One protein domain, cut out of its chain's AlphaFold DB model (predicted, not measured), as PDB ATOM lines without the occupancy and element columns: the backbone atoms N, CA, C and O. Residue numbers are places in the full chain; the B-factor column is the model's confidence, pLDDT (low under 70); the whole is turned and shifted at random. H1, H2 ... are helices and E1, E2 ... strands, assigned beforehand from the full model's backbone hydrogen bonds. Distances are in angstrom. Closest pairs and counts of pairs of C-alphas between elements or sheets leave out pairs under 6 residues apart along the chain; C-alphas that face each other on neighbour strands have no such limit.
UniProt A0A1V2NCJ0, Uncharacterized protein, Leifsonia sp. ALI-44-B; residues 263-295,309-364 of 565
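This is residues 263 to 295 and 309 to 364 of the 565 residues of an uncharacterized protein of Leifsonia sp. ALI-44-B (UniProt A0A1V2NCJ0). What is the main picture? A sheet of four strands, curled like part of a barrel, wraps round the longer helix, H1, and the short helix H2 folds back beside H1. What builds it? The printed part has 89 residues, with two named helices and four named strands in the order H1 H2 E1 E2 E3 E4; the antiparallel sheet runs E1 E2 E3 E4, and the class is mixed. How large is it? It is compact, with a radius of gyration of the C-alphas of 13.6 A, spanning 43 by 31 by 20 A.

How is the sheet joined? E1, residues 314 to 325, E2, 328 to 337, E3, 340 to 354, and E4, 358 to 363, form a meander, each strand the antiparallel neighbour of the one before. Within hydrogen-bond range are N 318 and O 334, 2.8 A, N 333 and O 344, 2.9 A, and N 351 and O 360, 2.9 A. E1 bends by 61 degrees at residue 317, E3 by 76 degrees at residue 351. Where are the helices? H1, residues 267 to 280, is on one face of the sheet, giving two layers; its closest C-alphas to E1 are Val 279 and Ser 315, 5.1 A. H2, residues 283 to 289, forms a helical hairpin with H1: they touch, closest at the C-alphas of Tyr 274 and Ala 286, 4.9 A, at a shallow tilt of 9 degrees, opposite ways. H2 is not on the sheet; every O i to N i+4 pair is within hydrogen-bond range in H2, 9 of 10 in H1.

Where does H1 begin? C-alpha 267 is at (-30.811, 17.032, -21.490), and H1 is 20.5 A long. Which strand is longest? E3 measures 37.1 A, E1 28.1 A and E2 27.3 A; E4 ends at C-alpha 363, (-23.389, 15.068, -18.948).

Is anything missing? Residues 296 to 308 are not printed, and C-alphas 295 and 309 are 21.4 A apart; the links printed whole are tight. Where is confidence low? Residues 263 to 265 and 354 to 356 are under 70.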
ATOM      1  N   ALA A 263     -39.228  20.331 -18.646       52.62
ATOM      2  CA  ALA A 263     -38.447  21.445 -19.178       52.62
ATOM      3  C   ALA A 263     -37.283  21.862 -18.264       52.62
ATOM      4  O   ALA A 263     -36.314  22.415 -18.758       52.62
ATOM      5  N   ALA A 264     -37.349  21.595 -16.952       57.34
ATOM      6  CA  ALA A 264     -36.236  21.822 -16.023       57.34
ATOM      7  C   ALA A 264     -35.221  20.659 -16.001       57.34
ATOM      8  O   ALA A 264     -34.040  20.891 -15.758       57.34
ATOM      9  N   HIS A 265     -35.666  19.432 -16.295       67.88
ATOM     10  CA  HIS A 265     -34.850  18.207 -16.312       67.88
ATOM     11  C   HIS A 265     -34.604  17.714 -17.753       67.88
ATOM     12  O   HIS A 265     -34.582  16.513 -18.018       67.88
ATOM     13  N   ALA A 266     -34.488  18.643 -18.701       83.56
ATOM     14  CA  ALA A 266     -34.207  18.342 -20.100       83.56
ATOM     15  C   ALA A 266     -32.687  18.130 -20.300       83.56
ATOM     16  O   ALA A 266     -31.912  18.830 -19.637       83.56
ATOM     17  N   PRO A 267     -32.233  17.204 -21.174       88.50
ATOM     18  CA  PRO A 267     -30.811  17.032 -21.490       88.50
ATOM     19  C   PRO A 267     -30.121  18.345 -21.888       88.50
ATOM     20  O   PRO A 267     -29.011  18.626 -21.442       88.50
ATOM     21  N   GLU A 268     -30.830  19.173 -22.658       91.44
ATOM     22  CA  GLU A 268     -30.428  20.507 -23.097       91.44
ATOM     23  C   GLU A 268     -29.897  21.348 -21.937       91.44
ATOM     24  O   GLU A 268     -28.818  21.916 -22.047       91.44
ATOM     25  N   ASN A 269     -30.598  21.365 -20.799       90.44
ATOM     26  CA  ASN A 269     -30.266  22.235 -19.672       90.44
ATOM     27  C   ASN A 269     -28.920  21.903 -19.018       90.44
ATOM     28  O   ASN A 269     -28.319  22.785 -18.414       90.44
ATOM     29  N   GLN A 270     -28.462  20.648 -19.088       91.88
ATOM     30  CA  GLN A 270     -27.147  20.286 -18.547       91.88
ATOM     31  C   GLN A 270     -26.032  20.833 -19.453       91.88
ATOM     32  O   GLN A 270     -25.018  21.311 -18.958       91.88
ATOM     33  N   VAL A 271     -26.261  20.833 -20.772       95.88
ATOM     34  CA  VAL A 271     -25.358  21.435 -21.764       95.88
ATOM     35  C   VAL A 271     -25.413  22.963 -21.698       95.88
ATOM     36  O   VAL A 271     -24.366  23.594 -21.676       95.88
ATOM     37  N   THR A 272     -26.602  23.562 -21.566       95.81
ATOM     38  CA  THR A 272     -26.790  24.993 -21.267       95.81
ATOM     39  C   THR A 272     -25.977  25.402 -20.039       95.81
ATOM     40  O   THR A 272     -25.143  26.288 -20.147       95.81
ATOM     41  N   ALA A 273     -26.125  24.707 -18.905       95.44
ATOM     42  CA  ALA A 273     -25.388  25.034 -17.683       95.44
ATOM     43  C   ALA A 273     -23.862  24.856 -17.825       95.44
ATOM     44  O   ALA A 273     -23.102  25.654 -17.280       95.44
ATOM     45  N   TYR A 274     -23.410  23.836 -18.563       96.44
ATOM     46  CA  TYR A 274     -21.991  23.626 -18.863       96.44
ATOM     47  C   TYR A 274     -21.410  24.767 -19.713       96.44
ATOM     48  O   TYR A 274     -20.351  25.302 -19.393       96.44
ATOM     49  N   LEU A 275     -22.117  25.169 -20.772       97.38
ATOM     50  CA  LEU A 275     -21.677  26.231 -21.677       97.38
ATOM     51  C   LEU A 275     -21.800  27.625 -21.043       97.38
ATOM     52  O   LEU A 275     -20.894  28.434 -21.226       97.38
ATOM     53  N   ASP A 276     -22.839  27.884 -20.242       97.50
ATOM     54  CA  ASP A 276     -22.961  29.096 -19.417       97.50
ATOM     55  C   ASP A 276     -21.746  29.248 -18.489       97.50
ATOM     56  O   ASP A 276     -21.129  30.310 -18.452       97.50
ATOM     57  N   ALA A 277     -21.339  28.173 -17.801       97.00
ATOM     58  CA  ALA A 277     -20.172  28.194 -16.920       97.00
ATOM     59  C   ALA A 277     -18.861  28.499 -17.674       97.00
ATOM     60  O   ALA A 277     -18.008  29.210 -17.145       97.00
ATOM     61  N   LEU A 278     -18.697  28.038 -18.921       96.44
ATOM     62  CA  LEU A 278     -17.533  28.395 -19.747       96.44
ATOM     63  C   LEU A 278     -17.566  29.854 -20.229       96.44
ATOM     64  O   LEU A 278     -16.525  30.514 -20.221       96.44
ATOM     65  N   VAL A 279     -18.746  30.369 -20.588       96.06
ATOM     66  CA  VAL A 279     -18.946  31.776 -20.987       96.06
ATOM     67  C   VAL A 279     -18.646  32.725 -19.820       96.06
ATOM     68  O   VAL A 279     -17.859  33.666 -19.973       96.06
ATOM     69  N   ASP A 280     -19.173  32.427 -18.630       95.00
ATOM     70  CA  ASP A 280     -18.894  33.169 -17.391       95.00
ATOM     71  C   ASP A 280     -17.442  32.980 -16.887       95.00
ATOM     72  O   ASP A 280     -16.955  33.773 -16.077       95.00
ATOM     73  N   GLY A 281     -16.715  31.972 -17.386       95.12
ATOM     74  CA  GLY A 281     -15.333  31.658 -17.000       95.12
ATOM     75  C   GLY A 281     -15.192  30.821 -15.719       95.12
ATOM     76  O   GLY A 281     -14.081  30.675 -15.201       95.12
ATOM     77  N   ASP A 282     -16.283  30.247 -15.206       96.38
ATOM     78  CA  ASP A 282     -16.283  29.324 -14.066       96.38
ATOM     79  C   ASP A 282     -15.882  27.903 -14.502       96.38
ATOM     80  O   ASP A 282     -16.693  26.977 -14.597       96.38
ATOM     81  N   ALA A 283     -14.586  27.743 -14.777       96.94
ATOM     82  CA  ALA A 283     -13.978  26.472 -15.160       96.94
ATOM     83  C   ALA A 283     -14.318  25.332 -14.183       96.94
ATOM     84  O   ALA A 283     -14.593  24.215 -14.611       96.94
ATOM     85  N   ALA A 284     -14.317  25.605 -12.877       96.50
ATOM     86  CA  ALA A 284     -14.566  24.624 -11.830       96.50
ATOM     87  C   ALA A 284     -16.015  24.122 -11.839       96.50
ATOM     88  O   ALA A 284     -16.230  22.919 -11.683       96.50
ATOM     89  N   GLU A 285     -17.003  24.996 -12.054       96.62
ATOM     90  CA  GLU A 285     -18.391  24.557 -12.222       96.62
ATOM     91  C   GLU A 285     -18.584  23.817 -13.556       96.62
ATOM     92  O   GLU A 285     -19.224  22.768 -13.563       96.62
ATOM     93  N   ALA A 286     -17.961  24.267 -14.652       96.06
ATOM     94  CA  ALA A 286     -18.010  23.569 -15.941       96.06
ATOM     95  C   ALA A 286     -17.437  22.138 -15.855       96.06
ATOM     96  O   ALA A 286     -18.110  21.170 -16.211       96.06
ATOM     97  N   LEU A 287     -16.228  21.973 -15.311       96.06
ATOM     98  CA  LEU A 287     -15.580  20.669 -15.111       96.06
ATOM     99  C   LEU A 287     -16.408  19.757 -14.192       96.06
ATOM    100  O   LEU A 287     -16.579  18.571 -14.470       96.06
ATOM    101  N   LYS A 288     -17.000  20.322 -13.131       95.00
ATOM    102  CA  LYS A 288     -17.917  19.616 -12.227       95.00
ATOM    103  C   LYS A 288     -19.222  19.188 -12.909       95.00
ATOM    104  O   LYS A 288     -19.743  18.127 -12.573       95.00
ATOM    105  N   LEU A 289     -19.758  19.980 -13.839       92.69
ATOM    106  CA  LEU A 289     -20.957  19.642 -14.616       92.69
ATOM    107  C   LEU A 289     -20.681  18.556 -15.665       92.69
ATOM    108  O   LEU A 289     -21.528  17.688 -15.854       92.69
ATOM    109  N   ALA A 290     -19.492  18.558 -16.276       92.69
ATOM    110  CA  ALA A 290     -19.004  17.477 -17.138       92.69
ATOM    111  C   ALA A 290     -18.566  16.216 -16.367       92.69
ATOM    112  O   ALA A 290     -18.306  15.184 -16.977       92.69
ATOM    113  N   GLY A 291     -18.462  16.274 -15.034       90.44
ATOM    114  CA  GLY A 291     -18.005  15.151 -14.211       90.44
ATOM    115  C   GLY A 291     -16.516  14.813 -14.359       90.44
ATOM    116  O   GLY A 291     -16.110  13.726 -13.955       90.44
ATOM    117  N   THR A 292     -15.714  15.721 -14.919       93.06
ATOM    118  CA  THR A 292     -14.276  15.545 -15.161       93.06
ATOM    119  C   THR A 292     -13.508  15.362 -13.852       93.06
ATOM    120  O   THR A 292     -13.592  16.198 -12.949       93.06
ATOM    121  N   GLU A 293     -12.700  14.302 -13.755       94.19
ATOM    122  CA  GLU A 293     -11.744  14.147 -12.652       94.19
ATOM    123  C   GLU A 293     -10.540  15.076 -12.882       94.19
ATOM    124  O   GLU A 293      -9.939  15.058 -13.957       94.19
ATOM    125  N   VAL A 294     -10.191  15.894 -11.882       94.69
ATOM    126  CA  VAL A 294      -9.108  16.895 -11.935       94.69
ATOM    127  C   VAL A 294      -8.051  16.561 -10.881       94.69
ATOM    128  O   VAL A 294      -8.361  16.510  -9.688       94.69
ATOM    129  N   ASP A 295      -6.808  16.362 -11.313       94.44
ATOM    130  CA  ASP A 295      -5.638  16.213 -10.450       94.44
ATOM    131  C   ASP A 295      -5.000  17.592 -10.237       94.44
ATOM    132  O   ASP A 295      -4.451  18.192 -11.160       94.44
ATOM    133  N   GLU A 309      -8.422  35.060 -17.266       84.44
ATOM    134  CA  GLU A 309      -7.818  36.006 -18.226       84.44
ATOM    135  C   GLU A 309      -7.515  35.357 -19.596       84.44
ATOM    136  O   GLU A 309      -6.857  35.957 -20.444       84.44
ATOM    137  N   VAL A 310      -7.972  34.119 -19.825       94.44
ATOM    138  CA  VAL A 310      -7.805  33.407 -21.106       94.44
ATOM    139  C   VAL A 310      -8.626  34.101 -22.193       94.44
ATOM    140  O   VAL A 310      -9.812  34.381 -22.002       94.44
ATOM    141  N   ALA A 311      -7.995  34.376 -23.336       94.69
ATOM    142  CA  ALA A 311      -8.651  34.948 -24.509       94.69
ATOM    143  C   ALA A 311      -9.461  33.875 -25.259       94.69
ATOM    144  O   ALA A 311      -9.312  32.684 -24.998       94.69
ATOM    145  N   ASP A 312     -10.332  34.281 -26.185       95.31
ATOM    146  CA  ASP A 312     -11.072  33.385 -27.093       95.31
ATOM    147  C   ASP A 312     -11.710  32.154 -26.424       95.31
ATOM    148  O   ASP A 312     -11.713  31.055 -26.979       95.31
ATOM    149  N   ARG A 313     -12.249  32.319 -25.212       95.25
ATOM    150  CA  ARG A 313     -13.125  31.322 -24.576       95.25
ATOM    151  C   ARG A 313     -14.432  31.197 -25.377       95.25
ATOM    152  O   ARG A 313     -14.755  32.102 -26.156       95.25
ATOM    153  N   PRO A 314     -15.235  30.137 -25.167       95.94
ATOM    154  CA  PRO A 314     -16.643  30.151 -25.545       95.94
ATOM    155  C   PRO A 314     -17.300  31.447 -25.054       95.94
ATOM    156  O   PRO A 314     -17.189  31.801 -23.885       95.94
ATOM    157  N   SER A 315     -17.928  32.186 -25.965       96.38
ATOM    158  CA  SER A 315     -18.435  33.549 -25.727       96.38
ATOM    159  C   SER A 315     -19.941  33.683 -25.972       96.38
ATOM    160  O   SER A 315     -20.598  34.557 -25.408       96.38
ATOM    161  N   ALA A 316     -20.490  32.785 -26.789       95.62
ATOM    162  CA  ALA A 316     -21.911  32.568 -27.018       95.62
ATOM    163  C   ALA A 316     -22.124  31.128 -27.513       95.62
ATOM    164  O   ALA A 316     -21.174  30.465 -27.936       95.62
ATOM    165  N   TYR A 317     -23.366  30.647 -27.483       97.50
ATOM    166  CA  TYR A 317     -23.741  29.368 -28.083       97.50
ATOM    167  C   TYR A 317     -25.227  29.335 -28.489       97.50
ATOM    168  O   TYR A 317     -26.051  30.076 -27.951       97.50
ATOM    169  N   GLU A 318     -25.578  28.444 -29.416       96.75
ATOM    170  CA  GLU A 318     -26.952  28.079 -29.778       96.75
ATOM    171  C   GLU A 318     -27.146  26.567 -29.575       96.75
ATOM    172  O   GLU A 318     -26.457  25.749 -30.188       96.75
ATOM    173  N   ILE A 319     -28.099  26.180 -28.717       96.62
ATOM    174  CA  ILE A 319     -28.506  24.776 -28.561       96.62
ATOM    175  C   ILE A 319     -29.335  24.366 -29.784       96.62
ATOM    176  O   ILE A 319     -30.398  24.929 -30.044       96.62
ATOM    177  N   GLY A 320     -28.844  23.373 -30.522       93.50
ATOM    178  CA  GLY A 320     -29.435  22.884 -31.763       93.50
ATOM    179  C   GLY A 320     -30.417  21.728 -31.557       93.50
ATOM    180  O   GLY A 320     -31.497  21.878 -30.987       93.50
ATOM    181  N   ARG A 321     -30.087  20.553 -32.104       92.25
ATOM    182  CA  ARG A 321     -30.930  19.355 -32.042       92.25
ATOM    183  C   ARG A 321     -30.599  18.497 -30.824       92.25
ATOM    184  O   ARG A 321     -29.467  18.053 -30.669       92.25
ATOM    185  N   THR A 322     -31.646  18.099 -30.111       94.06
ATOM    186  CA  THR A 322     -31.617  16.986 -29.155       94.06
ATOM    187  C   THR A 322     -32.172  15.707 -29.774       94.06
ATOM    188  O   THR A 322     -33.191  15.728 -30.476       94.06
ATOM    189  N   THR A 323     -31.551  14.569 -29.478       92.19
ATOM    190  CA  THR A 323     -32.094  13.231 -29.733       92.19
ATOM    191  C   THR A 323     -31.950  12.361 -28.485       92.19
ATOM    192  O   THR A 323     -30.869  12.211 -27.932       92.19
ATOM    193  N   THR A 324     -33.048  11.758 -28.023       91.50
ATOM    194  CA  THR A 324     -33.051  10.854 -26.858       91.50
ATOM    195  C   THR A 324     -33.325   9.422 -27.306       91.50
ATOM    196  O   THR A 324     -34.286   9.170 -28.036       91.50
ATOM    197  N   SER A 325     -32.506   8.473 -26.853       89.75
ATOM    198  CA  SER A 325     -32.588   7.056 -27.207       89.75
ATOM    199  C   SER A 325     -32.436   6.184 -25.958       89.75
ATOM    200  O   SER A 325     -31.334   5.903 -25.491       89.75
ATOM    201  N   GLY A 326     -33.570   5.750 -25.399       88.25
ATOM    202  CA  GLY A 326     -33.601   4.942 -24.178       88.25
ATOM    203  C   GLY A 326     -33.132   5.731 -22.957       88.25
ATOM    204  O   GLY A 326     -33.873   6.578 -22.450       88.25
ATOM    205  N   ASP A 327     -31.919   5.435 -22.496       90.81
ATOM    206  CA  ASP A 327     -31.300   6.035 -21.309       90.81
ATOM    207  C   ASP A 327     -30.109   6.958 -21.638       90.81
ATOM    208  O   ASP A 327     -29.493   7.496 -20.723       90.81
ATOM    209  N   THR A 328     -29.856   7.205 -22.930       92.94
ATOM    210  CA  THR A 328     -28.846   8.144 -23.450       92.94
ATOM    211  C   THR A 328     -29.524   9.274 -24.236       92.94
ATOM    212  O   THR A 328     -30.553   9.057 -24.888       92.94
ATOM    213  N   ALA A 329     -28.957  10.478 -24.208       94.44
ATOM    214  CA  ALA A 329     -29.344  11.606 -25.052       94.44
ATOM    215  C   ALA A 329     -28.110  12.253 -25.698       94.44
ATOM    216  O   ALA A 329     -27.031  12.241 -25.114       94.44
ATOM    217  N   THR A 330     -28.287  12.835 -26.880       96.25
ATOM    218  CA  THR A 330     -27.270  13.629 -27.578       96.25
ATOM    219  C   THR A 330     -27.850  15.007 -27.878       96.25
ATOM    220  O   THR A 330     -28.984  15.108 -28.350       96.25
ATOM    221  N   VAL A 331     -27.089  16.062 -27.593       96.69
ATOM    222  CA  VAL A 331     -27.448  17.467 -27.819       96.69
ATOM    223  C   VAL A 331     -26.351  18.101 -28.670       96.69
ATOM    224  O   VAL A 331     -25.198  18.153 -28.254       96.69
ATOM    225  N   THR A 332     -26.698  18.594 -29.857       96.62
ATOM    226  CA  THR A 332     -25.767  19.380 -30.682       96.62
ATOM    227  C   THR A 332     -25.790  20.843 -30.237       96.62
ATOM    228  O   THR A 332     -26.889  21.387 -30.094       96.62
ATOM    229  N   ALA A 333     -24.650  21.521 -30.136       96.56
ATOM    230  CA  ALA A 333     -24.600  22.976 -29.960       96.56
ATOM    231  C   ALA A 333     -23.630  23.629 -30.956       96.56
ATOM    232  O   ALA A 333     -22.587  23.058 -31.268       96.56
ATOM    233  N   THR A 334     -23.970  24.828 -31.430       96.56
ATOM    234  CA  THR A 334     -23.031  25.718 -32.131       96.56
ATOM    235  C   THR A 334     -22.442  26.677 -31.106       96.56
ATOM    236  O   THR A 334     -23.198  27.287 -30.356       96.56
ATOM    237  N   ILE A 335     -21.121  26.809 -31.044       96.25
ATOM    238  CA  ILE A 335     -20.400  27.533 -29.991       96.25
ATOM    239  C   ILE A 335     -19.480  28.568 -30.641       96.25
ATOM    240  O   ILE A 335     -18.680  28.228 -31.511       96.25
ATOM    241  N   THR A 336     -19.596  29.827 -30.221       96.81
ATOM    242  CA  THR A 336     -18.783  30.941 -30.724       96.81
ATOM    243  C   THR A 336     -17.524  31.086 -29.876       96.81
ATOM    244  O   THR A 336     -17.601  31.484 -28.709       96.81
ATOM    245  N   GLN A 337     -16.369  30.779 -30.459       94.81
ATOM    246  CA  GLN A 337     -15.064  30.807 -29.803       94.81
ATOM    247  C   GLN A 337     -14.111  31.716 -30.598       94.81
ATOM    248  O   GLN A 337     -13.698  31.368 -31.703       94.81
ATOM    249  N   GLY A 338     -13.786  32.898 -30.062       93.00
ATOM    250  CA  GLY A 338     -13.103  33.942 -30.839       93.00
ATOM    251  C   GLY A 338     -13.905  34.306 -32.100       93.00
ATOM    252  O   GLY A 338     -15.107  34.556 -32.017       93.00
ATOM    253  N   ASP A 339     -13.255  34.277 -33.267       91.81
ATOM    254  CA  ASP A 339     -13.893  34.451 -34.587       91.81
ATOM    255  C   ASP A 339     -14.509  33.149 -35.170       91.81
ATOM    256  O   ASP A 339     -15.044  33.166 -36.282       91.81
ATOM    257  N   ALA A 340     -14.432  32.007 -34.469       92.25
ATOM    258  CA  ALA A 340     -14.883  30.700 -34.963       92.25
ATOM    259  C   ALA A 340     -16.278  30.291 -34.451       92.25
ATOM    260  O   ALA A 340     -16.648  30.557 -33.308       92.25
ATOM    261  N   GLU A 341     -17.031  29.562 -35.283       94.31
ATOM    262  CA  GLU A 341     -18.256  28.850 -34.891       94.31
ATOM    263  C   GLU A 341     -18.017  27.334 -34.968       94.31
ATOM    264  O   GLU A 341     -17.838  26.771 -36.051       94.31
ATOM    265  N   LEU A 342     -18.017  26.664 -33.815       92.81
ATOM    266  CA  LEU A 342     -17.748  25.230 -33.676       92.81
ATOM    267  C   LEU A 342     -19.058  24.477 -33.421       92.81
ATOM    268  O   LEU A 342     -19.817  24.850 -32.532       92.81
ATOM    269  N   THR A 343     -19.357  23.431 -34.198       94.25
ATOM    270  CA  THR A 343     -20.539  22.574 -33.968       94.25
ATOM    271  C   THR A 343     -20.117  21.294 -33.261       94.25
ATOM    272  O   THR A 343     -19.410  20.482 -33.851       94.25
ATOM    273  N   GLU A 344     -20.580  21.110 -32.028       93.56
ATOM    274  CA  GLU A 344     -20.142  20.050 -31.111       93.56
ATOM    275  C   GLU A 344     -21.326  19.176 -30.663       93.56
ATOM    276  O   GLU A 344     -22.463  19.653 -30.569       93.56
ATOM    277  N   GLU A 345     -21.081  17.889 -30.386       94.88
ATOM    278  CA  GLU A 345     -22.104  16.928 -29.935       94.88
ATOM    279  C   GLU A 345     -21.848  16.464 -28.492       94.88
ATOM    280  O   GLU A 345     -20.926  15.700 -28.214       94.88
ATOM    281  N   PHE A 346     -22.717  16.879 -27.571       95.31
ATOM    282  CA  PHE A 346     -22.660  16.509 -26.159       95.31
ATOM    283  C   PHE A 346     -23.513  15.267 -25.901       95.31
ATOM    284  O   PHE A 346     -24.690  15.236 -26.270       95.31
ATOM    285  N   THR A 347     -22.947  14.249 -25.247       95.25
ATOM    286  CA  THR A 347     -23.673  13.023 -24.867       95.25
ATOM    287  C   THR A 347     -23.983  13.023 -23.374       95.25
ATOM    288  O   THR A 347     -23.188  13.480 -22.559       95.25
ATOM    289  N   LEU A 348     -25.176  12.551 -23.016       95.31
ATOM    290  CA  LEU A 348     -25.705  12.558 -21.657       95.31
ATOM    291  C   LEU A 348     -26.308  11.200 -21.311       95.31
ATOM    292  O   LEU A 348     -27.018  10.603 -22.125       95.31
ATOM    293  N   GLN A 349     -26.103  10.750 -20.076       93.38
ATOM    294  CA  GLN A 349     -26.699   9.523 -19.543       93.38
ATOM    295  C   GLN A 349     -27.717   9.825 -18.449       93.38
ATOM    296  O   GLN A 349     -27.692  10.863 -17.784       93.38
ATOM    297  N   LYS A 350     -28.639   8.888 -18.252       90.25
ATOM    298  CA  LYS A 350     -29.725   9.020 -17.288       90.25
ATOM    299  C   LYS A 350     -29.317   8.587 -15.881       90.25
ATOM    300  O   LYS A 350     -29.376   7.404 -15.541       90.25
ATOM    301  N   ASP A 351     -28.987   9.556 -15.033       86.38
ATOM    302  CA  ASP A 351     -28.704   9.366 -13.604       86.38
ATOM    303  C   ASP A 351     -29.999   9.189 -12.777       86.38
ATOM    304  O   ASP A 351     -30.333   9.945 -11.864       86.38
ATOM    305  N   GLY A 352     -30.790   8.177 -13.134       80.75
ATOM    306  CA  GLY A 352     -32.030   7.843 -12.441       80.75
ATOM    307  C   GLY A 352     -33.173   8.830 -12.704       80.75
ATOM    308  O   GLY A 352     -33.488   9.153 -13.852       80.75
ATOM    309  N   LYS A 353     -33.892   9.217 -11.640       78.69
ATOM    310  CA  LYS A 353     -35.142   9.982 -11.748       78.69
ATOM    311  C   LYS A 353     -35.375  10.976 -10.620       78.69
ATOM    312  O   LYS A 353     -35.408  10.590  -9.451       78.69
ATOM    313  N   ASP A 354     -35.720  12.200 -11.001       69.19
ATOM    314  CA  ASP A 354     -36.184  13.239 -10.089       69.19
ATOM    315  C   ASP A 354     -37.709  13.255  -9.938       69.19
ATOM    316  O   ASP A 354     -38.481  12.938 -10.851       69.19
ATOM    317  N   ALA A 355     -38.152  13.582  -8.721       67.50
ATOM    318  CA  ALA A 355     -39.555  13.567  -8.297       67.50
ATOM    319  C   ALA A 355     -40.350  12.307  -8.731       67.50
ATOM    320  O   ALA A 355     -41.548  12.390  -8.989       67.50
ATOM    321  N   ILE A 356     -39.695  11.135  -8.797       67.31
ATOM    322  CA  ILE A 356     -40.229   9.817  -9.222       67.31
ATOM    323  C   ILE A 356     -40.527   9.695 -10.733       67.31
ATOM    324  O   ILE A 356     -40.541   8.578 -11.254       67.31
ATOM    325  N   PHE A 357     -40.737  10.796 -11.460       71.25
ATOM    326  CA  PHE A 357     -41.239  10.758 -12.841       71.25
ATOM    327  C   PHE A 357     -40.235  11.240 -13.885       71.25
ATOM    328  O   PHE A 357     -40.105  10.590 -14.927       71.25
ATOM    329  N   PHE A 358     -39.533  12.341 -13.620       74.56
ATOM    330  CA  PHE A 358     -38.634  12.976 -14.583       74.56
ATOM    331  C   PHE A 358     -37.354  12.160 -14.714       74.56
ATOM    332  O   PHE A 358     -36.827  11.688 -13.713       74.56
ATOM    333  N   ASP A 359     -36.876  11.957 -15.940       81.12
ATOM    334  CA  ASP A 359     -35.534  11.416 -16.158       81.12
ATOM    335  C   ASP A 359     -34.524  12.488 -15.739       81.12
ATOM    336  O   ASP A 359     -34.605  13.617 -16.218       81.12
ATOM    337  N   LYS A 360     -33.615  12.150 -14.819       84.94
ATOM    338  CA  LYS A 360     -32.487  13.022 -14.482       84.94
ATOM    339  C   LYS A 360     -31.356  12.704 -15.455       84.94
ATOM    340  O   LYS A 360     -31.045  11.534 -15.657       84.94
ATOM    341  N   TRP A 361     -30.742  13.730 -16.030       90.44
ATOM    342  CA  TRP A 361     -29.617  13.590 -16.952       90.44
ATOM    343  C   TRP A 361     -28.334  14.090 -16.295       90.44
ATOM    344  O   TRP A 361     -28.360  15.070 -15.555       90.44
ATOM    345  N   ALA A 362     -27.233  13.404 -16.576       90.44
ATOM    346  CA  ALA A 362     -25.874  13.842 -16.309       90.44
ATOM    347  C   ALA A 362     -25.130  13.916 -17.648       90.44
ATOM    348  O   ALA A 362     -25.335  13.063 -18.516       90.44
ATOM    349  N   LEU A 363     -24.302  14.941 -17.816       93.19
ATOM    350  CA  LEU A 363     -23.389  15.068 -18.948       93.19
ATOM    351  C   LEU A 363     -22.309  13.973 -18.833       93.19
ATOM    352  O   LEU A 363     -21.861  13.678 -17.725       93.19
ATOM    353  N   GLU A 364     -21.946  13.317 -19.938       93.56
ATOM    354  CA  GLU A 364     -20.746  12.467 -19.970       93.56
ATOM    355  C   GLU A 364     -19.481  13.340 -19.983       93.56
ATOM    356  O   GLU A 364     -19.549  14.524 -20.316       93.56
TER     357      GLU A 364